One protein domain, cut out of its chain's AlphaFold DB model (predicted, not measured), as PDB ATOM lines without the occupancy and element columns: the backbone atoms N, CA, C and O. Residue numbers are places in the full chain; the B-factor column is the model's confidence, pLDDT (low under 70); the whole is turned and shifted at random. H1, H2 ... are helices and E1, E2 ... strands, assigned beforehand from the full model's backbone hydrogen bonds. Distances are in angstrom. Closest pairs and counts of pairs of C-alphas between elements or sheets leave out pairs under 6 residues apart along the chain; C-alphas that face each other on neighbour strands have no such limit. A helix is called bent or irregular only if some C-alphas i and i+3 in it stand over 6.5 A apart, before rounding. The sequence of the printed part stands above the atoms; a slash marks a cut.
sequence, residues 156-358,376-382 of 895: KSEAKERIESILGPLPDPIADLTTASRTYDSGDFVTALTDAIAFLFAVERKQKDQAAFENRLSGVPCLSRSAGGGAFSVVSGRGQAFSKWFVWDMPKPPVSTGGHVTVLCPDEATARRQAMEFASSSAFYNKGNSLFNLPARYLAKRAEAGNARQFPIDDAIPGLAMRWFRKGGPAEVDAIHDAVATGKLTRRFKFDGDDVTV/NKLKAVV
ATOM      1  N   LYS A 156      42.365 -25.840  32.384       89.25
ATOM      2  CA  LYS A 156      42.107 -26.711  31.244       89.25
ATOM      3  C   LYS A 156      43.298 -27.621  30.922       89.25
ATOM      4  O   LYS A 156      43.064 -28.795  30.671       89.25
ATOM      5  N   SER A 157      44.538 -27.125  30.920       90.38
ATOM      6  CA  SER A 157      45.711 -27.969  30.644       90.38
ATOM      7  C   SER A 157      45.984 -28.934  31.792       90.38
ATOM      8  O   SER A 157      46.150 -30.117  31.539       90.38
ATOM      9  N   GLU A 158      45.893 -28.477  33.044       89.38
ATOM     10  CA  GLU A 158      46.053 -29.359  34.211       89.38
ATOM     11  C   GLU A 158      44.979 -30.458  34.247       89.38
ATOM     12  O   GLU A 158      45.255 -31.611  34.575       89.38
ATOM     13  N   ALA A 159      43.730 -30.121  33.903       88.12
ATOM     14  CA  ALA A 159      42.658 -31.109  33.826       88.12
ATOM     15  C   ALA A 159      42.886 -32.090  32.672       88.12
ATOM     16  O   ALA A 159      42.600 -33.275  32.826       88.12
ATOM     17  N   LYS A 160      43.415 -31.606  31.541       93.31
ATOM     18  CA  LYS A 160      43.783 -32.442  30.396       93.31
ATOM     19  C   LYS A 160      44.879 -33.433  30.784       93.31
ATOM     20  O   LYS A 160      44.651 -34.626  30.654       93.31
ATOM     21  N   GLU A 161      45.988 -32.959  31.347       93.06
ATOM     22  CA  GLU A 161      47.126 -33.784  31.780       93.06
ATOM     23  C   GLU A 161      46.706 -34.876  32.772       93.06
ATOM     24  O   GLU A 161      47.147 -36.017  32.677       93.06
ATOM     25  N   ARG A 162      45.793 -34.566  33.699       84.12
ATOM     26  CA  ARG A 162      45.257 -35.553  34.653       84.12
ATOM     27  C   ARG A 162      44.345 -36.589  34.014       84.12
ATOM     28  O   ARG A 162      44.313 -37.738  34.444       84.12
ATOM     29  N   ILE A 163      43.541 -36.188  33.033       90.12
ATOM     30  CA  ILE A 163      42.744 -37.159  32.283       90.12
ATOM     31  C   ILE A 163      43.684 -38.036  31.452       90.12
ATOM     32  O   ILE A 163      43.502 -39.251  31.426       90.12
ATOM     33  N   GLU A 164      44.722 -37.443  30.861       93.31
ATOM     34  CA  GLU A 164      45.751 -38.146  30.097       93.31
ATOM     35  C   GLU A 164      46.562 -39.119  30.958       93.31
ATOM     36  O   GLU A 164      46.870 -40.221  30.514       93.31
ATOM     37  N   SER A 165      46.834 -38.790  32.222       91.62
ATOM     38  CA  SER A 165      47.518 -39.710  33.136       91.62
ATOM     39  C   SER A 165      46.672 -40.938  33.499       91.62
ATOM     40  O   SER A 165      47.221 -41.960  33.895       91.62
ATOM     41  N   ILE A 166      45.339 -40.851  33.387       87.31
ATOM     42  CA  ILE A 166      44.414 -41.953  33.709       87.31
ATOM     43  C   ILE A 166      44.042 -42.763  32.464       87.31
ATOM     44  O   ILE A 166      43.984 -43.991  32.528       87.31
ATOM     45  N   LEU A 167      43.733 -42.085  31.357       90.38
ATOM     46  CA  LEU A 167      43.224 -42.701  30.128       90.38
ATOM     47  C   LEU A 167      44.306 -42.930  29.065       90.38
ATOM     48  O   LEU A 167      44.040 -43.620  28.085       90.38
ATOM     49  N   GLY A 168      45.511 -42.391  29.259       94.56
ATOM     50  CA  GLY A 168      46.524 -42.268  28.216       94.56
ATOM     51  C   GLY A 168      46.399 -40.947  27.444       94.56
ATOM     52  O   GLY A 168      45.426 -40.211  27.627       94.56
ATOM     53  N   PRO A 169      47.388 -40.618  26.594       96.25
ATOM     54  CA  PRO A 169      47.396 -39.374  25.827       96.25
ATOM     55  C   PRO A 169      46.109 -39.233  25.007       96.25
ATOM     56  O   PRO A 169      45.703 -40.166  24.314       96.25
ATOM     57  N   LEU A 170      45.461 -38.068  25.095       96.88
ATOM     58  CA  LEU A 170      44.244 -37.802  24.339       96.88
ATOM     59  C   LEU A 170      44.610 -37.625  22.858       96.88
ATOM     60  O   LEU A 170      45.588 -36.928  22.566       96.88
ATOM     61  N   PRO A 171      43.834 -38.211  21.931       96.62
ATOM     62  CA  PRO A 171      44.092 -38.070  20.507       96.62
ATOM     63  C   PRO A 171      43.954 -36.611  20.070       96.62
ATOM     64  O   PRO A 171      43.246 -35.812  20.698       96.62
ATOM     65  N   ASP A 172      44.620 -36.263  18.969       95.00
ATOM     66  CA  ASP A 172      44.425 -34.958  18.353       95.00
ATOM     67  C   ASP A 172      42.949 -34.788  17.967       95.00
ATOM     68  O   ASP A 172      42.327 -35.712  17.429       95.00
ATOM     69  N   PRO A 173      42.349 -33.621  18.249       90.56
ATOM     70  CA  PRO A 173      40.944 -33.414  17.969       90.56
ATOM     71  C   PRO A 173      40.681 -33.543  16.472       90.56
ATOM     72  O   PRO A 173      41.374 -32.948  15.646       90.56
ATOM     73  N   ILE A 174      39.634 -34.293  16.133       87.88
ATOM     74  CA  ILE A 174      39.208 -34.507  14.751       87.88
ATOM     75  C   ILE A 174      39.040 -33.139  14.068       87.88
ATOM     76  O   ILE A 174      38.233 -32.318  14.509       87.88
ATOM     77  N   ALA A 175      39.804 -32.910  12.993       81.69
ATOM     78  CA  ALA A 175      40.038 -31.596  12.378       81.69
ATOM     79  C   ALA A 175      38.765 -30.830  11.958       81.69
ATOM     80  O   ALA A 175      38.780 -29.609  11.813       81.69
ATOM     81  N   ASP A 176      37.641 -31.524  11.784       82.50
ATOM     82  CA  ASP A 176      36.355 -30.919  11.455       82.50
ATOM     83  C   ASP A 176      35.524 -30.674  12.728       82.50
ATOM     84  O   ASP A 176      34.637 -31.452  13.090       82.50
ATOM     85  N   LEU A 177      35.811 -29.578  13.436       78.06
ATOM     86  CA  LEU A 177      35.053 -29.159  14.626       78.06
ATOM     87  C   LEU A 177      33.753 -28.405  14.287       78.06
ATOM     88  O   LEU A 177      32.929 -28.186  15.175       78.06
ATOM     89  N   THR A 178      33.552 -28.002  13.027       78.44
ATOM     90  CA  THR A 178      32.525 -27.008  12.653       78.44
ATOM     91  C   THR A 178      31.235 -27.610  12.101       78.44
ATOM     92  O   THR A 178      30.166 -27.021  12.269       78.44
ATOM     93  N   THR A 179      31.287 -28.788  11.475       78.12
ATOM     94  CA  THR A 179      30.083 -29.419  10.909       78.12
ATOM     95  C   THR A 179      29.113 -29.899  11.989       78.12
ATOM     96  O   THR A 179      29.503 -30.552  12.949       78.12
ATOM     97  N   ALA A 180      27.814 -29.638  11.839       74.88
ATOM     98  CA  ALA A 180      26.815 -30.145  12.780       74.88
ATOM     99  C   ALA A 180      26.724 -31.688  12.738       74.88
ATOM    100  O   ALA A 180      26.884 -32.291  11.683       74.88
ATOM    101  N   SER A 181      26.486 -32.306  13.902       76.81
ATOM    102  CA  SER A 181      26.187 -33.734  14.136       76.81
ATOM    103  C   SER A 181      26.871 -34.746  13.208       76.81
ATOM    104  O   SER A 181      26.318 -35.128  12.183       76.81
ATOM    105  N   ARG A 182      28.020 -35.283  13.636       85.62
ATOM    106  CA  ARG A 182      28.637 -36.458  12.997       85.62
ATOM    107  C   ARG A 182      28.743 -37.604  13.981       85.62
ATOM    108  O   ARG A 182      28.885 -37.381  15.187       85.62
ATOM    109  N   THR A 183      28.665 -38.797  13.419       90.88
ATOM    110  CA  THR A 183      28.938 -40.044  14.105       90.88
ATOM    111  C   THR A 183      30.281 -40.562  13.611       90.88
ATOM    112  O   THR A 183      30.455 -40.713  12.405       90.88
ATOM    113  N   TYR A 184      31.203 -40.790  14.534       92.38
ATOM    114  CA  TYR A 184      32.499 -41.411  14.296       92.38
ATOM    115  C   TYR A 184      32.461 -42.841  14.816       92.38
ATOM    116  O   TYR A 184      31.739 -43.114  15.773       92.38
ATOM    117  N   ASP A 185      33.195 -43.729  14.165       93.12
ATOM    118  CA  ASP A 185      33.398 -45.096  14.622       93.12
ATOM    119  C   ASP A 185      34.795 -45.189  15.233       93.12
ATOM    120  O   ASP A 185      35.790 -44.978  14.540       93.12
ATOM    121  N   SER A 186      34.847 -45.400  16.543       91.56
ATOM    122  CA  SER A 186      36.081 -45.414  17.330       91.56
ATOM    123  C   SER A 186      36.546 -46.842  17.645       91.56
ATOM    124  O   SER A 186      37.554 -47.014  18.327       91.56
ATOM    125  N   GLY A 187      35.831 -47.876  17.180       93.38
ATOM    126  CA  GLY A 187      36.155 -49.282  17.432       93.38
ATOM    127  C   GLY A 187      35.857 -49.732  18.865       93.38
ATOM    128  O   GLY A 187      34.964 -50.548  19.072       93.38
ATOM    129  N   ASP A 188      36.548 -49.186  19.871       93.38
ATOM    130  CA  ASP A 188      36.379 -49.555  21.284       93.38
ATOM    131  C   ASP A 188      35.868 -48.402  22.174       93.38
ATOM    132  O   ASP A 188      35.918 -47.221  21.821       93.38
ATOM    133  N   PHE A 189      35.352 -48.748  23.360       93.12
ATOM    134  CA  PHE A 189      34.779 -47.780  24.303       93.12
ATOM    135  C   PHE A 189      35.795 -46.751  24.830       93.12
ATOM    136  O   PHE A 189      35.428 -45.598  25.054       93.12
ATOM    137  N   VAL A 190      37.048 -47.146  25.072       93.81
ATOM    138  CA  VAL A 190      38.080 -46.249  25.622       93.81
ATOM    139  C   VAL A 190      38.504 -45.236  24.563       93.81
ATOM    140  O   VAL A 190      38.619 -44.050  24.866       93.81
ATOM    141  N   THR A 191      38.642 -45.674  23.316       94.62
ATOM    142  CA  THR A 191      38.904 -44.823  22.156       94.62
ATOM    143  C   THR A 191      37.729 -43.866  21.927       94.62
ATOM    144  O   THR A 191      37.925 -42.655  21.903       94.62
ATOM    145  N   ALA A 192      36.482 -44.354  21.948       95.88
ATOM    146  CA  ALA A 192      35.294 -43.493  21.865       95.88
ATOM    147  C   ALA A 192      35.222 -42.453  22.999       95.88
ATOM    148  O   ALA A 192      34.830 -41.304  22.786       95.88
ATOM    149  N   LEU A 193      35.593 -42.847  24.221       96.06
ATOM    150  CA  LEU A 193      35.622 -41.965  25.385       96.06
ATOM    151  C   LEU A 193      36.725 -40.903  25.272       96.06
ATOM    152  O   LEU A 193      36.471 -39.733  25.556       96.06
ATOM    153  N   THR A 194      37.934 -41.294  24.871       96.38
ATOM    154  CA  THR A 194      39.077 -40.381  24.717       96.38
ATOM    155  C   THR A 194      38.874 -39.418  23.549       96.38
ATOM    156  O   THR A 194      39.091 -38.224  23.738       96.38
ATOM    157  N   ASP A 195      38.326 -39.872  22.419       96.19
ATOM    158  CA  ASP A 195      37.916 -39.016  21.297       96.19
ATOM    159  C   ASP A 195      36.853 -37.990  21.722       96.19
ATOM    160  O   ASP A 195      36.944 -36.795  21.418       96.19
ATOM    161  N   ALA A 196      35.843 -38.436  22.477       96.50
ATOM    162  CA  ALA A 196      34.787 -37.568  22.984       96.50
ATOM    163  C   ALA A 196      35.325 -36.499  23.941       96.50
ATOM    164  O   ALA A 196      34.920 -35.333  23.870       96.50
ATOM    165  N   ILE A 197      36.253 -36.875  24.821       96.06
ATOM    166  CA  ILE A 197      36.922 -35.940  25.724       96.06
ATOM    167  C   ILE A 197      37.807 -34.978  24.924       96.06
ATOM    168  O   ILE A 197      37.680 -33.768  25.109       96.06
ATOM    169  N   ALA A 198      38.640 -35.467  24.002       96.19
ATOM    170  CA  ALA A 198      39.494 -34.639  23.152       96.19
ATOM    171  C   ALA A 198      38.678 -33.583  22.391       96.19
ATOM    172  O   ALA A 198      39.011 -32.394  22.415       96.19
ATOM    173  N   PHE A 199      37.535 -33.982  21.820       95.62
ATOM    174  CA  PHE A 199      36.581 -33.063  21.204       95.62
ATOM    175  C   PHE A 199      36.076 -32.007  22.196       95.62
ATOM    176  O   PHE A 199      36.133 -30.813  21.902       95.62
ATOM    177  N   LEU A 200      35.629 -32.399  23.397       95.44
ATOM    178  CA  LEU A 200      35.195 -31.432  24.411       95.44
ATOM    179  C   LEU A 200      36.321 -30.457  24.778       95.44
ATOM    180  O   LEU A 200      36.054 -29.269  24.947       95.44
ATOM    181  N   PHE A 201      37.573 -30.892  24.874       95.06
ATOM    182  CA  PHE A 201      38.678 -29.975  25.147       95.06
ATOM    183  C   PHE A 201      38.987 -29.050  23.962       95.06
ATOM    184  O   PHE A 201      39.354 -27.899  24.192       95.06
ATOM    185  N   ALA A 202      38.797 -29.475  22.718       94.38
ATOM    186  CA  ALA A 202      39.116 -28.661  21.544       94.38
ATOM    187  C   ALA A 202      38.049 -27.617  21.184       94.38
ATOM    188  O   ALA A 202      38.376 -26.569  20.636       94.38
ATOM    189  N   VAL A 203      36.780 -27.872  21.505       93.50
ATOM    190  CA  VAL A 203      35.683 -26.992  21.085       93.50
ATOM    191  C   VAL A 203      35.729 -25.625  21.775       93.50
ATOM    192  O   VAL A 203      35.814 -25.515  23.004       93.50
ATOM    193  N   GLU A 204      35.589 -24.571  20.971       92.44
ATOM    194  CA  GLU A 204      35.453 -23.194  21.441       92.44
ATOM    195  C   GLU A 204      34.086 -22.945  22.099       92.44
ATOM    196  O   GLU A 204      33.023 -23.361  21.618       92.44
ATOM    197  N   ARG A 205      34.100 -22.228  23.226       91.81
ATOM    198  CA  ARG A 205      32.907 -21.946  24.037       91.81
ATOM    199  C   ARG A 205      32.736 -20.451  24.246       91.81
ATOM    200  O   ARG A 205      33.707 -19.697  24.219       91.81
ATOM    201  N   LYS A 206      31.505 -20.017  24.545       91.25
ATOM    202  CA  LYS A 206      31.287 -18.653  25.051       91.25
ATOM    203  C   LYS A 206      32.044 -18.523  26.364       91.25
ATOM    204  O   LYS A 206      32.094 -19.481  27.128       91.25
ATOM    205  N   GLN A 207      32.559 -17.338  26.679       89.69
ATOM    206  CA  GLN A 207      33.337 -17.109  27.904       89.69
ATOM    207  C   GLN A 207      32.626 -17.616  29.176       89.69
ATOM    208  O   GLN A 207      33.254 -18.214  30.046       89.69
ATOM    209  N   LYS A 208      31.300 -17.439  29.258       88.88
ATOM    210  CA  LYS A 208      30.478 -17.949  30.365       88.88
ATOM    211  C   LYS A 208      30.467 -19.482  30.437       88.88
ATOM    212  O   LYS A 208      30.613 -20.039  31.522       88.88
ATOM    213  N   ASP A 209      30.315 -20.149  29.298       89.69
ATOM    214  CA  ASP A 209      30.253 -21.611  29.211       89.69
ATOM    215  C   ASP A 209      31.644 -22.237  29.370       89.69
ATOM    216  O   ASP A 209      31.772 -23.302  29.965       89.69
ATOM    217  N   GLN A 210      32.696 -21.541  28.919       92.00
ATOM    218  CA  GLN A 210      34.093 -21.892  29.170       92.00
ATOM    219  C   GLN A 210      34.401 -21.857  30.668       92.00
ATOM    220  O   GLN A 210      34.908 -22.834  31.210       92.00
ATOM    221  N   ALA A 211      34.021 -20.777  31.359       90.25
ATOM    222  CA  ALA A 211      34.194 -20.672  32.804       90.25
ATOM    223  C   ALA A 211      33.390 -21.749  33.552       90.25
ATOM    224  O   ALA A 211      33.889 -22.342  34.504       90.25
ATOM    225  N   ALA A 212      32.164 -22.051  33.111       90.00
ATOM    226  CA  ALA A 212      31.373 -23.136  33.687       90.00
ATOM    227  C   ALA A 212      32.030 -24.511  33.465       90.00
ATOM    228  O   ALA A 212      32.060 -25.321  34.391       90.00
ATOM    229  N   PHE A 213      32.575 -24.763  32.271       92.75
ATOM    230  CA  PHE A 213      33.314 -25.980  31.926       92.75
ATOM    231  C   PHE A 213      34.556 -26.146  32.813       92.75
ATOM    232  O   PHE A 213      34.705 -27.170  33.472       92.75
ATOM    233  N   GLU A 214      35.388 -25.107  32.919       92.44
ATOM    234  CA  GLU A 214      36.574 -25.079  33.784       92.44
ATOM    235  C   GLU A 214      36.225 -25.258  35.262       92.44
ATOM    236  O   GLU A 214      36.915 -25.983  35.974       92.44
ATOM    237  N   ASN A 215      35.136 -24.647  35.729       91.19
ATOM    238  CA  ASN A 215      34.682 -24.803  37.107       91.19
ATOM    239  C   ASN A 215      34.222 -26.240  37.393       91.19
ATOM    240  O   ASN A 215      34.486 -26.746  38.482       91.19
ATOM    241  N   ARG A 216      33.576 -26.927  36.437       91.44
ATOM    242  CA  ARG A 216      33.223 -28.350  36.603       91.44
ATOM    243  C   ARG A 216      34.449 -29.250  36.587       91.44
ATOM    244  O   ARG A 216      34.554 -30.091  37.475       91.44
ATOM    245  N   LEU A 217      35.376 -29.020  35.653       90.94
ATOM    246  CA  LEU A 217      36.657 -29.727  35.622       90.94
ATOM    247  C   LEU A 217      37.415 -29.525  36.931       90.94
ATOM    248  O   LEU A 217      37.930 -30.488  37.477       90.94
ATOM    249  N   SER A 218      37.375 -28.307  37.482       88.19
ATOM    250  CA  SER A 218      37.974 -27.952  38.771       88.19
ATOM    251  C   SER A 218      37.296 -28.587  39.982       88.19
ATOM    252  O   SER A 218      37.764 -28.420  41.111       88.19
ATOM    253  N   GLY A 219      36.151 -29.243  39.780       89.06
ATOM    254  CA  GLY A 219      35.401 -29.824  40.873       89.06
ATOM    255  C   GLY A 219      34.511 -28.859  41.657       89.06
ATOM    256  O   GLY A 219      34.017 -29.198  42.732       89.06
ATOM    257  N   VAL A 220      34.294 -27.653  41.132       91.56
ATOM    258  CA  VAL A 220      33.507 -26.578  41.753       91.56
ATOM    259  C   VAL A 220      32.346 -26.141  40.845       91.56
ATOM    260  O   VAL A 220      32.226 -24.966  40.498       91.56
ATOM    261  N   PRO A 221      31.431 -27.054  40.457       89.69
ATOM    262  CA  PRO A 221      30.371 -26.766  39.483       89.69
ATOM    263  C   PRO A 221      29.371 -25.693  39.945       89.69
ATOM    264  O   PRO A 221      28.619 -25.163  39.132       89.69
ATOM    265  N   CYS A 222      29.338 -25.388  41.245       90.00
ATOM    266  CA  CYS A 222      28.484 -24.373  41.857       90.00
ATOM    267  C   CYS A 222      29.089 -22.962  41.864       90.00
ATOM    268  O   CYS A 222      28.419 -22.031  42.317       90.00
ATOM    269  N   LEU A 223      30.330 -22.797  41.394       93.38
ATOM    270  CA  LEU A 223      30.994 -21.504  41.302       93.38
ATOM    271  C   LEU A 223      30.519 -20.758  40.051       93.38
ATOM    272  O   LEU A 223      30.692 -21.229  38.924       93.38
ATOM    273  N   SER A 224      29.964 -19.567  40.235       92.19
ATOM    274  CA  SER A 224      29.609 -18.656  39.147       92.19
ATOM    275  C   SER A 224      30.181 -17.264  39.398       92.19
ATOM    276  O   SER A 224      30.209 -16.773  40.526       92.19
ATOM    277  N   ARG A 225      30.659 -16.614  38.333       92.81
ATOM    278  CA  ARG A 225      31.072 -15.206  38.367       92.81
ATOM    279  C   ARG A 225      29.847 -14.325  38.115       92.81
ATOM    280  O   ARG A 225      29.068 -14.605  37.202       92.81
ATOM    281  N   SER A 226      29.678 -13.276  38.913       90.88
ATOM    282  CA  SER A 226      28.635 -12.268  38.704       90.88
ATOM    283  C   SER A 226      28.836 -11.544  37.368       90.88
ATOM    284  O   SER A 226      29.967 -11.244  36.986       90.88
ATOM    285  N   ALA A 227      27.742 -11.228  36.669       85.94
ATOM    286  CA  ALA A 227      27.786 -10.546  35.371       85.94
ATOM    287  C   ALA A 227      28.386  -9.129  35.453       85.94
ATOM    288  O   ALA A 227      28.985  -8.669  34.488       85.94
ATOM    289  N   GLY A 228      28.257  -8.460  36.604       85.06
ATOM    290  CA  GLY A 228      28.815  -7.121  36.831       85.06
ATOM    291  C   GLY A 228      30.315  -7.095  37.138       85.06
ATOM    292  O   GLY A 228      30.855  -6.023  37.382       85.06
ATOM    293  N   GLY A 229      30.991  -8.252  37.162       83.56
ATOM    294  CA  GLY A 229      32.313  -8.358  37.783       83.56
ATOM    295  C   GLY A 229      32.232  -8.200  39.307       83.56
ATOM    296  O   GLY A 229      31.145  -8.106  39.874       83.56
ATOM    297  N   GLY A 230      33.371  -8.262  39.996       92.81
ATOM    298  CA  GLY A 230      33.452  -7.950  41.429       92.81
ATOM    299  C   GLY A 230      32.867  -8.984  42.397       92.81
ATOM    300  O   GLY A 230      32.936  -8.770  43.601       92.81
ATOM    301  N   ALA A 231      32.279 -10.097  41.938       94.31
ATOM    302  CA  ALA A 231      31.871 -11.170  42.847       94.31
ATOM    303  C   ALA A 231      31.874 -12.578  42.238       94.31
ATOM    304  O   ALA A 231      31.522 -12.777  41.071       94.31
ATOM    305  N   PHE A 232      32.190 -13.564  43.077       94.81
ATOM    306  CA  PHE A 232      31.910 -14.978  42.861       94.81
ATOM    307  C   PHE A 232      30.776 -15.408  43.785       94.81
ATOM    308  O   PHE A 232      30.823 -15.159  44.988       94.81
ATOM    309  N   SER A 233      29.767 -16.081  43.245       93.00
ATOM    310  CA  SER A 233      28.728 -16.729  44.040       93.00
ATOM    311  C   SER A 233      28.928 -18.236  44.021       93.00
ATOM    312  O   SER A 233      29.144 -18.829  42.963       93.00
ATOM    313  N   VAL A 234      28.828 -18.857  45.192       93.56
ATOM    314  CA  VAL A 234      28.776 -20.313  45.342       93.56
ATOM    315  C   VAL A 234      27.357 -20.681  45.742       93.56
ATOM    316  O   VAL A 234      26.922 -20.330  46.839       93.56
ATOM    317  N   VAL A 235      26.622 -21.344  44.846       88.50
ATOM    318  CA  VAL A 235      25.211 -21.702  45.066       88.50
ATOM    319  C   VAL A 235      25.097 -23.129  45.596       88.50
ATOM    320  O   VAL A 235      25.520 -24.076  44.935       88.50
ATOM    321  N   SER A 236      24.485 -23.295  46.771       80.06
ATOM    322  CA  SER A 236      24.166 -24.618  47.308       80.06
ATOM    323  C   SER A 236      23.072 -25.313  46.489       80.06
ATOM    324  O   SER A 236      22.048 -24.718  46.166       80.06
ATOM    325  N   GLY A 237      23.306 -26.566  46.089       66.81
ATOM    326  CA  GLY A 237      22.486 -27.283  45.108       66.81
ATOM    327  C   GLY A 237      20.989 -27.441  45.448       66.81
ATOM    328  O   GLY A 237      20.592 -27.534  46.604       66.81
ATOM    329  N   ARG A 238      20.177 -27.558  44.382       53.69
ATOM    330  CA  ARG A 238      18.724 -27.860  44.340       53.69
ATOM    331  C   ARG A 238      17.815 -26.918  45.143       53.69
ATOM    332  O   ARG A 238      17.034 -27.352  45.980       53.69
ATOM    333  N   GLY A 239      17.845 -25.632  44.801       55.66
ATOM    334  CA  GLY A 239      16.717 -24.729  45.059       55.66
ATOM    335  C   GLY A 239      16.623 -24.132  46.465       55.66
ATOM    336  O   GLY A 239      15.688 -23.379  46.712       55.66
ATOM    337  N   GLN A 240      17.575 -24.397  47.368       52.88
ATOM    338  CA  GLN A 240      17.669 -23.658  48.630       52.88
ATOM    339  C   GLN A 240      18.692 -22.523  48.537       52.88
ATOM    340  O   GLN A 240      19.850 -22.724  48.179       52.88
ATOM    341  N   ALA A 241      18.219 -21.325  48.882       55.41
ATOM    342  CA  ALA A 241      18.817 -20.004  48.694       55.41
ATOM    343  C   ALA A 241      20.104 -19.722  49.499       55.41
ATOM    344  O   ALA A 241      20.391 -18.577  49.833       55.41
ATOM    345  N   PHE A 242      20.925 -20.721  49.815       58.88
ATOM    346  CA  PHE A 242      22.222 -20.463  50.435       58.88
ATOM    347  C   PHE A 242      23.257 -20.235  49.342       58.88
ATOM    348  O   PHE A 242      23.940 -21.154  48.889       58.88
ATOM    349  N   SER A 243      23.325 -18.982  48.894       78.19
ATOM    350  CA  SER A 243      24.461 -18.478  48.135       78.19
ATOM    351  C   SER A 243      25.423 -17.772  49.088       78.19
ATOM    352  O   SER A 243      25.008 -16.959  49.917       78.19
ATOM    353  N   LYS A 244      26.707 -18.123  49.016       92.81
ATOM    354  CA  LYS A 244      27.778 -17.349  49.649       92.81
ATOM    355  C   LYS A 244      28.453 -16.525  48.564       92.81
ATOM    356  O   LYS A 244      28.802 -17.073  47.517       92.81
ATOM    357  N   TRP A 245      28.598 -15.229  48.808       93.81
ATOM    358  CA  TRP A 245      29.204 -14.294  47.865       93.81
ATOM    359  C   TRP A 245      30.614 -13.953  48.325       93.81
ATOM    360  O   TRP A 245      30.828 -13.661  49.496       93.81
ATOM    361  N   PHE A 246      31.564 -13.986  47.402       95.56
ATOM    362  CA  PHE A 246      32.951 -13.581  47.596       95.56
ATOM    363  C   PHE A 246      33.175 -12.368  46.710       95.56
ATOM    364  O   PHE A 246      33.218 -12.497  45.487       95.56
ATOM    365  N   VAL A 247      33.209 -11.191  47.321       95.56
ATOM    366  CA  VAL A 247      33.144  -9.895  46.644       95.56
ATOM    367  C   VAL A 247      34.503  -9.208  46.731       95.56
ATOM    368  O   VAL A 247      35.111  -9.220  47.796       95.56
ATOM    369  N   TRP A 248      34.958  -8.594  45.643       96.56
ATOM    370  CA  TRP A 248      36.157  -7.751  45.584       96.56
ATOM    371  C   TRP A 248      35.827  -6.449  44.842       96.56
ATOM    372  O   TRP A 248      34.925  -6.434  44.004       96.56
ATOM    373  N   ASP A 249      36.526  -5.361  45.170       91.81
ATOM    374  CA  ASP A 249      36.417  -4.045  44.509       91.81
ATOM    375  C   ASP A 249      34.994  -3.487  44.321       91.81
ATOM    376  O   ASP A 249      34.745  -2.657  43.445       91.81
ATOM    377  N   MET A 250      34.035  -3.903  45.153       85.69
ATOM    378  CA  MET A 250      32.693  -3.330  45.130       85.69
ATOM    379  C   MET A 250      32.528  -2.316  46.263       85.69
ATOM    380  O   MET A 250      32.501  -2.712  47.430       85.69
ATOM    381  N   PRO A 251      32.351  -1.015  45.950       83.00
ATOM    382  CA  PRO A 251      32.198   0.031  46.962       83.00
ATOM    383  C   PRO A 251      30.923  -0.142  47.796       83.00
ATOM    384  O   PRO A 251      30.817   0.391  48.898       83.00
ATOM    385  N   LYS A 252      29.945  -0.895  47.279       84.25
ATOM    386  CA  LYS A 252      28.777  -1.359  48.022       84.25
ATOM    387  C   LYS A 252      28.565  -2.840  47.702       84.25
ATOM    388  O   LYS A 252      28.308  -3.148  46.536       84.25
ATOM    389  N   PRO A 253      28.678  -3.758  48.681       77.62
ATOM    390  CA  PRO A 253      28.324  -5.151  48.448       77.62
ATOM    391  C   PRO A 253      26.850  -5.227  48.016       77.62
ATOM    392  O   PRO A 253      26.049  -4.382  48.435       77.62
ATOM    393  N   PRO A 254      26.471  -6.203  47.171       72.88
ATOM    394  CA  PRO A 254      25.081  -6.391  46.790       72.88
ATOM    395  C   PRO A 254      24.277  -6.546  48.078       72.88
ATOM    396  O   PRO A 254      24.607  -7.384  48.918       72.88
ATOM    397  N   VAL A 255      23.273  -5.684  48.265       72.44
ATOM    398  CA  VAL A 255      22.422  -5.710  49.458       72.44
ATOM    399  C   VAL A 255      21.871  -7.126  49.573       72.44
ATOM    400  O   VAL A 255      21.194  -7.601  48.662       72.44
ATOM    401  N   SER A 256      22.227  -7.831  50.648       63.97
ATOM    402  CA  SER A 256      21.869  -9.233  50.830       63.97
ATOM    403  C   SER A 256      20.371  -9.342  51.113       63.97
ATOM    404  O   SER A 256      19.951  -9.460  52.262       63.97
ATOM    405  N   THR A 257      19.535  -9.320  50.083       58.56
ATOM    406  CA  THR A 257      18.074  -9.410  50.218       58.56
ATOM    407  C   THR A 257      17.575 -10.817  50.586       58.56
ATOM    408  O   THR A 257      16.393 -11.101  50.448       58.56
ATOM    409  N   GLY A 258      18.437 -11.712  51.088       70.62
ATOM    410  CA  GLY A 258      18.080 -13.114  51.343       70.62
ATOM    411  C   GLY A 258      18.962 -13.876  52.336       70.62
ATOM    412  O   GLY A 258      19.091 -15.089  52.207       70.62
ATOM    413  N   GLY A 259      19.614 -13.205  53.296       78.56
ATOM    414  CA  GLY A 259      20.445 -13.889  54.307       78.56
ATOM    415  C   GLY A 259      21.728 -14.528  53.751       78.56
ATOM    416  O   GLY A 259      22.290 -15.442  54.351       78.56
ATOM    417  N   HIS A 260      22.190 -14.073  52.585       83.75
ATOM    418  CA  HIS A 260      23.436 -14.534  51.985       83.75
ATOM    419  C   HIS A 260      24.646 -13.982  52.744       83.75
ATOM    420  O   HIS A 260      24.756 -12.776  52.965       83.75
ATOM    421  N   VAL A 261      25.587 -14.858  53.096       88.06
ATOM    422  CA  VAL A 261      26.858 -14.443  53.696       88.06
ATOM    423  C   VAL A 261      27.735 -13.844  52.599       88.06
ATOM    424  O   VAL A 261      28.055 -14.524  51.621       88.06
ATOM    425  N   THR A 262      28.128 -12.583  52.768       93.06
ATOM    426  CA  THR A 262      29.073 -11.900  51.877       93.06
ATOM    427  C   THR A 262      30.443 -11.854  52.540       93.06
ATOM    428  O   THR A 262      30.572 -11.395  53.671       93.06
ATOM    429  N   VAL A 263      31.462 -12.343  51.842       94.44
ATOM    430  CA  VAL A 263      32.866 -12.280  52.246       94.44
ATOM    431  C   VAL A 263      33.557 -11.252  51.369       94.44
ATOM    432  O   VAL A 263      33.603 -11.407  50.149       94.44
ATOM    433  N   LEU A 264      34.077 -10.200  51.995       95.25
ATOM    434  CA  LEU A 264      34.897  -9.203  51.321       95.25
ATOM    435  C   LEU A 264      36.313  -9.754  51.167       95.25
ATOM    436  O   LEU A 264      36.921 -10.218  52.129       95.25
ATOM    437  N   CYS A 265      36.810  -9.722  49.942       96.31
ATOM    438  CA  CYS A 265      38.132 -10.179  49.564       96.31
ATOM    439  C   CYS A 265      38.935  -8.981  49.038       96.31
ATOM    440  O   CYS A 265      38.350  -8.119  48.380       96.31
ATOM    441  N   PRO A 266      40.250  -8.922  49.302       95.94
ATOM    442  CA  PRO A 266      41.090  -7.795  48.893       95.94
ATOM    443  C   PRO A 266      41.238  -7.674  47.371       95.94
ATOM    444  O   PRO A 266      41.403  -6.575  46.865       95.94
ATOM    445  N   ASP A 267      41.170  -8.791  46.645       96.00
ATOM    446  CA  ASP A 267      41.375  -8.848  45.200       96.00
ATOM    447  C   ASP A 267      40.599 -10.023  44.567       96.00
ATOM    448  O   ASP A 267      40.125 -10.933  45.264       96.00
ATOM    449  N   GLU A 268      40.480 -10.023  43.231       95.06
ATOM    450  CA  GLU A 268      39.774 -11.069  42.471       95.06
ATOM    451  C   GLU A 268      40.361 -12.469  42.703       95.06
ATOM    452  O   GLU A 268      39.618 -13.449  42.808       95.06
ATOM    453  N   ALA A 269      41.687 -12.593  42.778       93.56
ATOM    454  CA  ALA A 269      42.351 -13.886  42.903       93.56
ATOM    455  C   ALA A 269      42.096 -14.507  44.283       93.56
ATOM    456  O   ALA A 269      41.849 -15.713  44.388       93.56
ATOM    457  N   THR A 270      42.095 -13.690  45.335       95.12
ATOM    458  CA  THR A 270      41.743 -14.087  46.698       95.12
ATOM    459  C   THR A 270      40.263 -14.452  46.788       95.12
ATOM    460  O   THR A 270      39.937 -15.507  47.338       95.12
ATOM    461  N   ALA A 271      39.377 -13.668  46.162       95.31
ATOM    462  CA  ALA A 271      37.952 -13.990  46.082       95.31
ATOM    463  C   ALA A 271      37.706 -15.333  45.389       95.31
ATOM    464  O   ALA A 271      36.977 -16.179  45.908       95.31
ATOM    465  N   ARG A 272      38.363 -15.568  44.247       93.56
ATOM    466  CA  ARG A 272      38.256 -16.824  43.496       93.56
ATOM    467  C   ARG A 272      38.761 -18.005  44.317       93.56
ATOM    468  O   ARG A 272      38.095 -19.035  44.359       93.56
ATOM    469  N   ARG A 273      39.908 -17.859  44.990       92.94
ATOM    470  CA  ARG A 273      40.514 -18.914  45.816       92.94
ATOM    471  C   ARG A 273      39.619 -19.296  46.990       92.94
ATOM    472  O   ARG A 273      39.334 -20.477  47.165       92.94
ATOM    473  N   GLN A 274      39.124 -18.314  47.743       94.94
ATOM    474  CA  GLN A 274      38.219 -18.566  48.867       94.94
ATOM    475  C   GLN A 274      36.879 -19.147  48.402       94.94
ATOM    476  O   GLN A 274      36.332 -20.037  49.053       94.94
ATOM    477  N   ALA A 275      36.366 -18.699  47.251       93.75
ATOM    478  CA  ALA A 275      35.159 -19.262  46.662       93.75
ATOM    479  C   ALA A 275      35.359 -20.721  46.228       93.75
ATOM    480  O   ALA A 275      34.500 -21.557  46.503       93.75
ATOM    481  N   MET A 276      36.495 -21.052  45.606       91.50
ATOM    482  CA  MET A 276      36.861 -22.426  45.243       91.50
ATOM    483  C   MET A 276      37.041 -23.319  46.467       91.50
ATOM    484  O   MET A 276      36.538 -24.440  46.482       91.50
ATOM    485  N   GLU A 277      37.728 -22.835  47.502       90.88
ATOM    486  CA  GLU A 277      37.918 -23.563  48.758       90.88
ATOM    487  C   GLU A 277      36.571 -23.837  49.429       90.88
ATOM    488  O   GLU A 277      36.263 -24.974  49.794       90.88
ATOM    489  N   PHE A 278      35.709 -22.820  49.500       91.56
ATOM    490  CA  PHE A 278      34.366 -22.968  50.033       91.56
ATOM    491  C   PHE A 278      33.532 -23.948  49.199       91.56
ATOM    492  O   PHE A 278      32.958 -24.876  49.768       91.56
ATOM    493  N   ALA A 279      33.514 -23.820  47.870       88.75
ATOM    494  CA  ALA A 279      32.815 -24.731  46.959       88.75
ATOM    495  C   ALA A 279      33.320 -26.184  47.061       88.75
ATOM    496  O   ALA A 279      32.529 -27.124  47.030       88.75
ATOM    497  N   SER A 280      34.626 -26.370  47.256       83.81
ATOM    498  CA  SER A 280      35.252 -27.688  47.424       83.81
ATOM    499  C   SER A 280      34.941 -28.309  48.790       83.81
ATOM    500  O   SER A 280      34.715 -29.517  48.896       83.81
ATOM    501  N   SER A 281      34.929 -27.490  49.847       79.75
ATOM    502  CA  SER A 281      34.642 -27.905  51.226       79.75
ATOM    503  C   SER A 281      33.176 -28.261  51.451       79.75
ATOM    504  O   SER A 281      32.861 -29.143  52.247       79.75
ATOM    505  N   SER A 282      32.275 -27.625  50.705       65.88
ATOM    506  CA  SER A 282      30.828 -27.780  50.858       65.88
ATOM    507  C   SER A 282      30.291 -29.090  50.272       65.88
ATOM    508  O   SER A 282      29.083 -29.308  50.251       65.88
ATOM    509  N   ALA A 283      31.193 -30.001  49.880       53.88
ATOM    510  CA  ALA A 283      30.901 -31.380  49.509       53.88
ATOM    511  C   ALA A 283      29.714 -31.487  48.535       53.88
ATOM    512  O   ALA A 283      28.895 -32.401  48.631       53.88
ATOM    513  N   PHE A 284      29.641 -30.569  47.561       57.75
ATOM    514  CA  PHE A 284      28.628 -30.591  46.498       57.75
ATOM    515  C   PHE A 284      28.821 -31.717  45.484       57.75
ATOM    516  O   PHE A 284      28.029 -31.862  44.550       57.75
ATOM    517  N   TYR A 285      29.812 -32.577  45.707       54.38
ATOM    518  CA  TYR A 285      29.851 -33.890  45.100       54.38
ATOM    519  C   TYR A 285      28.721 -34.728  45.681       54.38
ATOM    520  O   TYR A 285      28.865 -35.469  46.657       54.38
ATOM    521  N   ASN A 286      27.565 -34.598  45.035       52.12
ATOM    522  CA  ASN A 286      26.507 -35.586  45.088       52.12
ATOM    523  C   ASN A 286      27.112 -36.991  44.929       52.12
ATOM    524  O   ASN A 286      28.217 -37.169  44.416       52.12
ATOM    525  N   LYS A 287      26.344 -38.017  45.300       58.06
ATOM    526  CA  LYS A 287      26.531 -39.411  44.852       58.06
ATOM    527  C   LYS A 287      26.346 -39.512  43.320       58.06
ATOM    528  O   LYS A 287      25.491 -40.249  42.844       58.06
ATOM    529  N   GLY A 288      27.043 -38.651  42.595       70.38
ATOM    530  CA  GLY A 288      26.813 -38.257  41.230       70.38
ATOM    531  C   GLY A 288      27.402 -39.249  40.257       70.38
ATOM    532  O   GLY A 288      27.991 -40.276  40.605       70.38
ATOM    533  N   ASN A 289      27.169 -38.926  39.006       87.25
ATOM    534  CA  ASN A 289      27.607 -39.682  37.862       87.25
ATOM    535  C   ASN A 289      29.131 -39.548  37.791       87.25
ATOM    536  O   ASN A 289      29.636 -38.434  37.755       87.25
ATOM    537  N   SER A 290      29.858 -40.660  37.842       90.56
ATOM    538  CA  SER A 290      31.321 -40.675  37.742       90.56
ATOM    539  C   SER A 290      31.765 -41.802  36.819       90.56
ATOM    540  O   SER A 290      31.077 -42.823  36.724       90.56
ATOM    541  N   LEU A 291      32.947 -41.686  36.222       88.75
ATOM    542  CA  LEU A 291      33.560 -42.779  35.463       88.75
ATOM    543  C   LEU A 291      33.671 -44.071  36.298       88.75
ATOM    544  O   LEU A 291      33.437 -45.162  35.784       88.75
ATOM    545  N   PHE A 292      33.905 -43.963  37.611       85.06
ATOM    546  CA  PHE A 292      34.023 -45.116  38.515       85.06
ATOM    547  C   PHE A 292      32.736 -45.937  38.654       85.06
ATOM    548  O   PHE A 292      32.787 -47.162  38.749       85.06
ATOM    549  N   ASN A 293      31.575 -45.276  38.687       89.94
ATOM    550  CA  ASN A 293      30.275 -45.948  38.789       89.94
ATOM    551  C   ASN A 293      29.586 -46.119  37.427       89.94
ATOM    552  O   ASN A 293      28.443 -46.584  37.378       89.94
ATOM    553  N   LEU A 294      30.277 -45.788  36.331       91.19
ATOM    554  CA  LEU A 294      29.759 -45.897  34.975       91.19
ATOM    555  C   LEU A 294      29.295 -47.318  34.623       91.19
ATOM    556  O   LEU A 294      28.171 -47.428  34.134       91.19
ATOM    557  N   PRO A 295      30.042 -48.406  34.924       88.44
ATOM    558  CA  PRO A 295      29.603 -49.754  34.560       88.44
ATOM    559  C   PRO A 295      28.299 -50.154  35.259       88.44
ATOM    560  O   PRO A 295      27.363 -50.627  34.620       88.44
ATOM    561  N   ALA A 296      28.197 -49.893  36.567       89.06
ATOM    562  CA  ALA A 296      26.999 -50.202  37.345       89.06
ATOM    563  C   ALA A 296      25.785 -49.393  36.860       89.06
ATOM    564  O   ALA A 296      24.689 -49.932  36.721       89.06
ATOM    565  N   ARG A 297      25.986 -48.104  36.554       91.44
ATOM    566  CA  ARG A 297      24.930 -47.222  36.037       91.44
ATOM    567  C   ARG A 297      24.492 -47.612  34.636       91.44
ATOM    568  O   ARG A 297      23.297 -47.578  34.355       91.44
ATOM    569  N   TYR A 298      25.433 -48.005  33.785       89.56
ATOM    570  CA  TYR A 298      25.138 -48.500  32.451       89.56
ATOM    571  C   TYR A 298      24.308 -49.777  32.502       89.56
ATOM    572  O   TYR A 298      23.237 -49.813  31.907       89.56
ATOM    573  N   LEU A 299      24.738 -50.784  33.267       88.19
ATOM    574  CA  LEU A 299      24.000 -52.041  33.405       88.19
ATOM    575  C   LEU A 299      22.603 -51.815  33.994       88.19
ATOM    576  O   LEU A 299      21.625 -52.329  33.453       88.19
ATOM    577  N   ALA A 300      22.489 -50.983  35.038       89.38
ATOM    578  CA  ALA A 300      21.199 -50.617  35.620       89.38
ATOM    579  C   ALA A 300      20.286 -49.943  34.586       89.38
ATOM    580  O   ALA A 300      19.135 -50.341  34.414       89.38
ATOM    581  N   LYS A 301      20.803 -48.964  33.833       89.69
ATOM    582  CA  LYS A 301      20.009 -48.256  32.826       89.69
ATOM    583  C   LYS A 301      19.680 -49.106  31.602       89.69
ATOM    584  O   LYS A 301      18.612 -48.898  31.030       89.69
ATOM    585  N   ARG A 302      20.548 -50.044  31.215       85.50
ATOM    586  CA  ARG A 302      20.314 -51.001  30.123       85.50
ATOM    587  C   ARG A 302      19.233 -52.019  30.498       85.50
ATOM    588  O   ARG A 302      18.443 -52.396  29.636       85.50
ATOM    589  N   ALA A 303      19.165 -52.422  31.769       86.69
ATOM    590  CA  ALA A 303      18.130 -53.323  32.283       86.69
ATOM    591  C   ALA A 303      16.736 -52.669  32.341       86.69
ATOM    592  O   ALA A 303      15.723 -53.343  32.152       86.69
ATOM    593  N   GLU A 304      16.663 -51.353  32.564       88.38
ATOM    594  CA  GLU A 304      15.408 -50.599  32.533       88.38
ATOM    595  C   GLU A 304      14.849 -50.540  31.082       88.38
ATOM    596  O   GLU A 304      15.195 -49.660  30.296       88.38
ATOM    597  N   ALA A 305      13.981 -51.495  30.724       54.94
ATOM    598  CA  ALA A 305      13.487 -51.809  29.373       54.94
ATOM    599  C   ALA A 305      12.609 -50.728  28.683       54.94
ATOM    600  O   ALA A 305      11.463 -50.986  28.323       54.94
ATOM    601  N   GLY A 306      13.136 -49.519  28.463       77.69
ATOM    602  CA  GLY A 306      12.450 -48.437  27.740       77.69
ATOM    603  C   GLY A 306      13.248 -47.860  26.567       77.69
ATOM    604  O   GLY A 306      14.458 -48.057  26.482       77.69
ATOM    605  N   ASN A 307      12.542 -47.130  25.691       69.31
ATOM    606  CA  ASN A 307      13.065 -46.397  24.529       69.31
ATOM    607  C   ASN A 307      14.323 -45.576  24.840       69.31
ATOM    608  O   ASN A 307      14.523 -45.184  25.987       69.31
ATOM    609  N   ALA A 308      15.116 -45.327  23.789       64.81
ATOM    610  CA  ALA A 308      16.402 -44.635  23.769       64.81
ATOM    611  C   ALA A 308      16.697 -43.791  25.012       64.81
ATOM    612  O   ALA A 308      16.017 -42.800  25.292       64.81
ATOM    613  N   ARG A 309      17.735 -44.180  25.749       82.69
ATOM    614  CA  ARG A 309      18.109 -43.498  26.983       82.69
ATOM    615  C   ARG A 309      19.479 -42.897  26.810       82.69
ATOM    616  O   ARG A 309      20.392 -43.529  26.290       82.69
ATOM    617  N   GLN A 310      19.586 -41.661  27.260       92.19
ATOM    618  CA  GLN A 310      20.840 -40.963  27.408       92.19
ATOM    619  C   GLN A 310      21.058 -40.724  28.896       92.19
ATOM    620  O   GLN A 310      20.130 -40.320  29.602       92.19
ATOM    621  N   PHE A 311      22.274 -40.945  29.383       93.31
ATOM    622  CA  PHE A 311      22.639 -40.551  30.734       93.31
ATOM    623  C   PHE A 311      24.064 -39.981  30.781       93.31
ATOM    624  O   PHE A 311      24.917 -40.409  30.009       93.31
ATOM    625  N   PRO A 312      24.342 -39.003  31.657       94.88
ATOM    626  CA  PRO A 312      25.661 -38.370  31.752       94.88
ATOM    627  C   PRO A 312      26.728 -39.371  32.211       94.88
ATOM    628  O   PRO A 312      26.499 -40.118  33.165       94.88
ATOM    629  N   ILE A 313      27.892 -39.388  31.564       95.06
ATOM    630  CA  ILE A 313      28.982 -40.304  31.933       95.06
ATOM    631  C   ILE A 313      29.581 -39.872  33.271       95.06
ATOM    632  O   ILE A 313      29.533 -40.638  34.237       95.06
ATOM    633  N   ASP A 314      30.029 -38.621  33.341       93.62
ATOM    634  CA  ASP A 314      30.669 -38.029  34.510       93.62
ATOM    635  C   ASP A 314      30.156 -36.597  34.729       93.62
ATOM    636  O   ASP A 314      30.089 -35.803  33.792       93.62
ATOM    637  N   ASP A 315      29.770 -36.261  35.959       90.12
ATOM    638  CA  ASP A 315      29.305 -34.916  36.308       90.12
ATOM    639  C   ASP A 315      30.449 -33.878  36.263       90.12
ATOM    640  O   ASP A 315      30.179 -32.684  36.076       90.12
ATOM    641  N   ALA A 316      31.709 -34.318  36.401       89.44
ATOM    642  CA  ALA A 316      32.905 -33.478  36.309       89.44
ATOM    643  C   ALA A 316      33.278 -33.124  34.860       89.44
ATOM    644  O   ALA A 316      33.902 -32.089  34.633       89.44
ATOM    645  N   ILE A 317      32.849 -33.929  33.879       93.06
ATOM    646  CA  ILE A 317      33.079 -33.691  32.446       93.06
ATOM    647  C   ILE A 317      31.738 -33.315  31.788       93.06
ATOM    648  O   ILE A 317      31.061 -34.161  31.192       93.06
ATOM    649  N   PRO A 318      31.289 -32.049  31.912       91.00
ATOM    650  CA  PRO A 318      30.018 -31.613  31.346       91.00
ATOM    651  C   PRO A 318      29.955 -31.837  29.839       91.00
ATOM    652  O   PRO A 318      30.916 -31.589  29.115       91.00
ATOM    653  N   GLY A 319      28.774 -32.240  29.376       93.88
ATOM    654  CA  GLY A 319      28.521 -32.501  27.963       93.88
ATOM    655  C   GLY A 319      28.762 -33.948  27.554       93.88
ATOM    656  O   GLY A 319      28.288 -34.351  26.499       93.88
ATOM    657  N   LEU A 320      29.412 -34.752  28.396       96.12
ATOM    658  CA  LEU A 320      29.667 -36.154  28.107       96.12
ATOM    659  C   LEU A 320      28.502 -37.039  28.572       96.12
ATOM    660  O   LEU A 320      28.129 -37.056  29.750       96.12
ATOM    661  N   ALA A 321      27.919 -37.802  27.658       96.00
ATOM    662  CA  ALA A 321      26.819 -38.709  27.953       96.00
ATOM    663  C   ALA A 321      26.954 -40.016  27.180       96.00
ATOM    664  O   ALA A 321      27.556 -40.053  26.122       96.00
ATOM    665  N   MET A 322      26.374 -41.089  27.703       95.56
ATOM    666  CA  MET A 322      26.230 -42.343  26.978       95.56
ATOM    667  C   MET A 322      24.787 -42.483  26.507       95.56
ATOM    668  O   MET A 322      23.860 -42.190  27.272       95.56
ATOM    669  N   ARG A 323      24.597 -42.916  25.260       93.75
ATOM    670  CA  ARG A 323      23.293 -43.096  24.614       93.75
ATOM    671  C   ARG A 323      23.220 -44.452  23.919       93.75
ATOM    672  O   ARG A 323      24.211 -44.943  23.407       93.75
ATOM    673  N   TRP A 324      22.030 -45.040  23.868       91.50
ATOM    674  CA  TRP A 324      21.695 -46.155  22.974       91.50
ATOM    675  C   TRP A 324      20.297 -45.927  22.407       91.50
ATOM    676  O   TRP A 324      19.420 -45.393  23.091       91.50
ATOM    677  N   PHE A 325      20.074 -46.308  21.149       85.19
ATOM    678  CA  PHE A 325      18.821 -45.997  20.449       85.19
ATOM    679  C   PHE A 325      17.719 -47.039  20.652       85.19
ATOM    680  O   PHE A 325      16.535 -46.706  20.596       85.19
ATOM    681  N   ARG A 326      18.082 -48.304  20.875       85.31
ATOM    682  CA  ARG A 326      17.140 -49.422  21.017       85.31
ATOM    683  C   ARG A 326      17.654 -50.412  22.055       85.31
ATOM    684  O   ARG A 326      18.843 -50.416  22.370       85.31
ATOM    685  N   LYS A 327      16.763 -51.241  22.603       81.25
ATOM    686  CA  LYS A 327      17.144 -52.333  23.509       81.25
ATOM    687  C   LYS A 327      18.092 -53.272  22.753       81.25
ATOM    688  O   LYS A 327      17.668 -53.891  21.787       81.25
ATOM    689  N   GLY A 328      19.355 -53.315  23.172       81.31
ATOM    690  CA  GLY A 328      20.398 -54.096  22.499       81.31
ATOM    691  C   GLY A 328      21.022 -53.435  21.266       81.31
ATOM    692  O   GLY A 328      21.734 -54.115  20.556       81.31
ATOM    693  N   GLY A 329      20.758 -52.152  20.991       86.62
ATOM    694  CA  GLY A 329      21.542 -51.416  19.993       86.62
ATOM    695  C   GLY A 329      22.916 -51.013  20.543       86.62
ATOM    696  O   GLY A 329      23.058 -50.938  21.772       86.62
ATOM    697  N   PRO A 330      23.878 -50.682  19.662       89.56
ATOM    698  CA  PRO A 330      25.211 -50.267  20.072       89.56
ATOM    699  C   PRO A 330      25.123 -49.026  20.958       89.56
ATOM    700  O   PRO A 330      24.305 -48.120  20.731       89.56
ATOM    701  N   ALA A 331      25.943 -49.016  22.004       91.75
ATOM    702  CA  ALA A 331      26.110 -47.845  22.838       91.75
ATOM    703  C   ALA A 331      27.007 -46.826  22.118       91.75
ATOM    704  O   ALA A 331      27.924 -47.172  21.380       91.75
ATOM    705  N   GLU A 332      26.710 -45.550  22.324       95.50
ATOM    706  CA  GLU A 332      27.448 -44.420  21.774       95.50
ATOM    707  C   GLU A 332      27.853 -43.496  22.919       95.50
ATOM    708  O   GLU A 332      27.075 -43.263  23.855       95.50
ATOM    709  N   VAL A 333      29.054 -42.932  22.830       96.38
ATOM    710  CA  VAL A 333      29.458 -41.800  23.663       96.38
ATOM    711  C   VAL A 333      29.098 -40.517  22.921       96.38
ATOM    712  O   VAL A 333      29.593 -40.244  21.833       96.38
ATOM    713  N   ASP A 334      28.218 -39.712  23.500       95.69
ATOM    714  CA  ASP A 334      27.904 -38.375  23.026       95.69
ATOM    715  C   ASP A 334      28.767 -37.334  23.734       95.69
ATOM    716  O   ASP A 334      28.737 -37.214  24.963       95.69
ATOM    717  N   ALA A 335      29.430 -36.496  22.948       95.56
ATOM    718  CA  ALA A 335      29.964 -35.224  23.399       95.56
ATOM    719  C   ALA A 335      29.044 -34.091  22.929       95.56
ATOM    720  O   ALA A 335      28.940 -33.789  21.737       95.56
ATOM    721  N   ILE A 336      28.344 -33.475  23.876       93.06
ATOM    722  CA  ILE A 336      27.352 -32.426  23.654       93.06
ATOM    723  C   ILE A 336      27.894 -31.106  24.173       93.06
ATOM    724  O   ILE A 336      28.230 -30.979  25.348       93.06
ATOM    725  N   HIS A 337      27.906 -30.098  23.315       88.19
ATOM    726  CA  HIS A 337      28.352 -28.758  23.655       88.19
ATOM    727  C   HIS A 337      27.461 -27.699  23.007       88.19
ATOM    728  O   HIS A 337      27.108 -27.814  21.837       88.19
ATOM    729  N   ASP A 338      27.134 -26.640  23.740       83.38
ATOM    730  CA  ASP A 338      26.429 -25.480  23.191       83.38
ATOM    731  C   ASP A 338      27.460 -24.496  22.611       83.38
ATOM    732  O   ASP A 338      28.055 -23.679  23.317       83.38
ATOM    733  N   ALA A 339      27.732 -24.613  21.310       77.56
ATOM    734  CA  ALA A 339      28.722 -23.798  20.617       77.56
ATOM    735  C   ALA A 339      28.218 -22.377  20.343       77.56
ATOM    736  O   ALA A 339      27.023 -22.128  20.167       77.56
ATOM    737  N   VAL A 340      29.159 -21.430  20.273       73.00
ATOM    738  CA  VAL A 340      28.862 -19.996  20.125       73.00
ATOM    739  C   VAL A 340      28.122 -19.687  18.827       73.00
ATOM    740  O   VAL A 340      27.151 -18.935  18.853       73.00
ATOM    741  N   ALA A 341      28.602 -20.255  17.718       72.94
ATOM    742  CA  ALA A 341      28.204 -19.878  16.365       72.94
ATOM    743  C   ALA A 341      27.131 -20.796  15.761       72.94
ATOM    744  O   ALA A 341      26.282 -20.339  15.004       72.94
ATOM    745  N   THR A 342      27.160 -22.087  16.093       71.62
ATOM    746  CA  THR A 342      26.388 -23.130  15.395       71.62
ATOM    747  C   THR A 342      25.272 -23.741  16.242       71.62
ATOM    748  O   THR A 342      24.563 -24.633  15.778       71.62
ATOM    749  N   GLY A 343      25.075 -23.257  17.473       85.56
ATOM    750  CA  GLY A 343      24.124 -23.834  18.419       85.56
ATOM    751  C   GLY A 343      24.657 -25.115  19.065       85.56
ATOM    752  O   GLY A 343      25.859 -25.278  19.267       85.56
ATOM    753  N   LYS A 344      23.756 -26.027  19.435       88.56
ATOM    754  CA  LYS A 344      24.106 -27.278  20.116       88.56
ATOM    755  C   LYS A 344      24.851 -28.228  19.169       88.56
ATOM    756  O   LYS A 344      24.237 -28.905  18.346       88.56
ATOM    757  N   LEU A 345      26.169 -28.317  19.315       91.38
ATOM    758  CA  LEU A 345      27.010 -29.317  18.667       91.38
ATOM    759  C   LEU A 345      26.924 -30.627  19.450       91.38
ATOM    760  O   LEU A 345      27.155 -30.681  20.653       91.38
ATOM    761  N   THR A 346      26.572 -31.710  18.766       93.62
ATOM    762  CA  THR A 346      26.615 -33.066  19.325       93.62
ATOM    763  C   THR A 346      27.509 -33.904  18.430       93.62
ATOM    764  O   THR A 346      27.230 -34.020  17.241       93.62
ATOM    765  N   ARG A 347      28.577 -34.484  18.971       94.44
ATOM    766  CA  ARG A 347      29.358 -35.525  18.295       94.44
ATOM    767  C   ARG A 347      29.062 -36.855  18.952       94.44
ATOM    768  O   ARG A 347      28.945 -36.911  20.173       94.44
ATOM    769  N   ARG A 348      28.904 -37.892  18.135       95.31
ATOM    770  CA  ARG A 348      28.644 -39.249  18.613       95.31
ATOM    771  C   ARG A 348      29.818 -40.125  18.235       95.31
ATOM    772  O   ARG A 348      30.228 -40.105  17.080       95.31
ATOM    773  N   PHE A 349      30.319 -40.879  19.190       95.88
ATOM    774  CA  PHE A 349      31.406 -41.823  19.010       95.88
ATOM    775  C   PHE A 349      30.810 -43.205  19.247       95.88
ATOM    776  O   PHE A 349      30.472 -43.571  20.378       95.88
ATOM    777  N   LYS A 350      30.551 -43.905  18.145       94.62
ATOM    778  CA  LYS A 350      30.163 -45.310  18.141       94.62
ATOM    779  C   LYS A 350      31.382 -46.140  18.493       94.62
ATOM    780  O   LYS A 350      32.502 -45.796  18.133       94.62
ATOM    781  N   PHE A 351      31.130 -47.228  19.186       93.06
ATOM    782  CA  PHE A 351      32.108 -48.273  19.394       93.06
ATOM    783  C   PHE A 351      31.407 -49.602  19.156       93.06
ATOM    784  O   PHE A 351      30.235 -49.775  19.515       93.06
ATOM    785  N   ASP A 352      32.127 -50.522  18.532       83.38
ATOM    786  CA  ASP A 352      31.642 -51.853  18.222       83.38
ATOM    787  C   ASP A 352      31.680 -52.676  19.504       83.38
ATOM    788  O   ASP A 352      32.668 -53.291  19.897       83.38
ATOM    789  N   GLY A 353      30.572 -52.601  20.232       63.56
ATOM    790  CA  GLY A 353      30.415 -53.262  21.511       63.56
ATOM    791  C   GLY A 353      28.951 -53.471  21.843       63.56
ATOM    792  O   GLY A 353      28.399 -52.781  22.701       63.56
ATOM    793  N   ASP A 354      28.335 -54.497  21.250       48.84
ATOM    794  CA  ASP A 354      27.193 -55.158  21.902       48.84
ATOM    795  C   ASP A 354      27.618 -55.773  23.262       48.84
ATOM    796  O   ASP A 354      26.812 -55.902  24.198       48.84
ATOM    797  N   ASP A 355      28.930 -55.983  23.414       45.84
ATOM    798  CA  ASP A 355      29.668 -56.641  24.491       45.84
ATOM    799  C   ASP A 355      29.924 -55.802  25.754       45.84
ATOM    800  O   ASP A 355      30.914 -55.952  26.466       45.84
ATOM    801  N   VAL A 356      28.947 -54.984  26.139       50.59
ATOM    802  CA  VAL A 356      28.677 -54.844  27.582       50.59
ATOM    803  C   VAL A 356      27.674 -55.920  28.052       50.59
ATOM    804  O   VAL A 356      27.333 -56.006  29.229       50.59
ATOM    805  N   THR A 357      27.209 -56.776  27.133       37.25
ATOM    806  CA  THR A 357      26.564 -58.068  27.406       37.25
ATOM    807  C   THR A 357      27.002 -59.082  26.350       37.25
ATOM    808  O   THR A 357      26.603 -58.953  25.198       37.25
ATOM    809  N   VAL A 358      27.760 -60.083  26.798       33.31
ATOM    810  CA  VAL A 358      28.199 -61.284  26.067       33.31
ATOM    811  C   VAL A 358      27.010 -61.983  25.394       33.31
ATOM    812  O   VAL A 358      26.084 -62.371  26.116       33.31
ATOM    813  N   ASN A 376      40.778 -52.629  35.355       54.75
ATOM    814  CA  ASN A 376      41.727 -52.962  36.416       54.75
ATOM    815  C   ASN A 376      43.015 -52.148  36.290       54.75
ATOM    816  O   ASN A 376      43.540 -51.746  37.319       54.75
ATOM    817  N   LYS A 377      43.476 -51.825  35.075       55.25
ATOM    818  CA  LYS A 377      44.526 -50.822  34.830       55.25
ATOM    819  C   LYS A 377      44.090 -49.469  35.392       55.25
ATOM    820  O   LYS A 377      44.817 -48.874  36.176       55.25
ATOM    821  N   LEU A 378      42.852 -49.060  35.109       47.28
ATOM    822  CA  LEU A 378      42.267 -47.820  35.629       47.28
ATOM    823  C   LEU A 378      42.116 -47.825  37.162       47.28
ATOM    824  O   LEU A 378      42.269 -46.793  37.804       47.28
ATOM    825  N   LYS A 379      41.842 -48.987  37.770       47.41
ATOM    826  CA  LYS A 379      41.819 -49.159  39.234       47.41
ATOM    827  C   LYS A 379      43.219 -49.183  39.857       47.41
ATOM    828  O   LYS A 379      43.369 -48.678  40.963       47.41
ATOM    829  N   ALA A 380      44.208 -49.769  39.182       45.88
ATOM    830  CA  ALA A 380      45.577 -49.914  39.674       45.88
ATOM    831  C   ALA A 380      46.314 -48.569  39.733       45.88
ATOM    832  O   ALA A 380      46.962 -48.289  40.732       45.88
ATOM    833  N   VAL A 381      46.119 -47.703  38.732       44.06
ATOM    834  CA  VAL A 381      46.671 -46.331  38.694       44.06
ATOM    835  C   VAL A 381      46.141 -45.448  39.839       44.06
ATOM    836  O   VAL A 381      46.737 -44.438  40.188       44.06
ATOM    837  N   VAL A 382      45.016 -45.821  40.453       40.00
ATOM    838  CA  VAL A 382      44.283 -44.994  41.427       40.00
ATOM    839  C   VAL A 382      44.508 -45.441  42.888       40.00
ATOM    840  O   VAL A 382      44.021 -44.788  43.809       40.00
TER     841      VAL A 382
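What this domain is: This is residues 156 to 358 and 376 to 382 of the 895 residues of an uncharacterized protein of Apiotrichum porosum (UniProt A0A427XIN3). Two lobes follow each other along the longest axis, each a sheet with helix packed on it, and H3 lies between them. The larger lobe holds a strongly twisted five-stranded sheet covered by H2 and H5, with H1 packed on H2; the smaller holds a four-stranded sheet covered by H4. The printed part has 210 residues, with six named helices and nine named strands in the order H1 E1 H2 H3 E2 E3 E4 E5 H4 H5 E6 E7 E8 E9 H6; the class is mixed, helices and strands. The sheets E1 E9 E8 E7 E6 and E2 E3 E4 E5 are both mixed. The whole is compact, with a radius of gyration of the C-alphas of 19.5 A, and elongated, spanning 62 by 35 by 35 A.

Where its parts are: H1, residues 156 to 167, begins at C-alpha 156 (42.107, -26.711, 31.244) and is 16.1 A long. E1 is residues 182 to 185, H2 189 to 202 (19.8 A), H3 207 to 217 (15.2 A), E2 223 to 225, E3 231 to 235, E4 243 to 247 and E5 262 to 264. H4, residues 268 to 281, is 19.7 A long. H5, residues 291 to 303, is 19.0 A long and irregular, with C-alphas 292 and 295 7.5 A apart. E6 is residues 309 to 312, E7 320 to 324, E8 331 to 339 (24.3 A) and E9 343 to 350 (22.3 A), ending at C-alpha 350 (30.163, -45.310, 18.141). H6 is residues 376 to 380.

How they stand to each other: E6 E7 E8 E9 form a meander, each strand the antiparallel neighbour of the one before, with N 311 and O 322 at 2.9 A, N 334 and O 321 at 2.7 A, and N 345 and O 337 at 2.7 A. E1 is parallel to E9, with N 184 and O 348 at 2.8 A. H2 and H5 on one face make two layers with this sheet. H2 is over E9 and E8 at a height of 8.0 A; its Ala 192 and Phe 349 have C-alphas 5.1 A apart. H5 is over E7 and E6 at a height of 9.5 A. H1 touches H2, opposite ways at a shallow tilt of 8 degrees, closest at the C-alphas of Leu 167 and Thr 194, 7.2 A. H1 and H3 only just touch, only at their ends, with 3 pairs of C-alphas within 8 A, closest at Lys 156 and Glu 214, 6.3 A. H3 only grazes the smaller sheet, with residues 208 to 216. There E2 E3 E4 form a second meander, with N 233 and O 224 at 2.8 A and N 232 and O 246 at 2.8 A; E5 is parallel to E4, with N 263 and O 245 at 2.8 A. H4, on one face, makes two layers with this sheet, over E3 and E4 at a height of 8.2 A; the C-alphas of Phe 246 and Ala 271 are its closest to E4, 5.2 A. H6 is close to H1 but not clearly touching, at 6.5 A between the C-alphas of Ile 166 and Leu 378. Every O i to N i+4 pair is within hydrogen-bond range in H1, H2, H3, H4 and H6, and 7 of 9 are in H5.

The domain as a whole: The C-alphas farthest apart, Pro 251 and Val 358, are 64.9 A apart. Residues 359 to 375 are not printed; C-alphas 358 and 376 are 19.0 A apart across this cut. The links H1 to E1 and E4 to E5 are long. Mean pLDDT of the printed part is 84.5; 30 residues are under 70, among them 237 to 242, 282 to 287, 353 to 358 and 376 to 382.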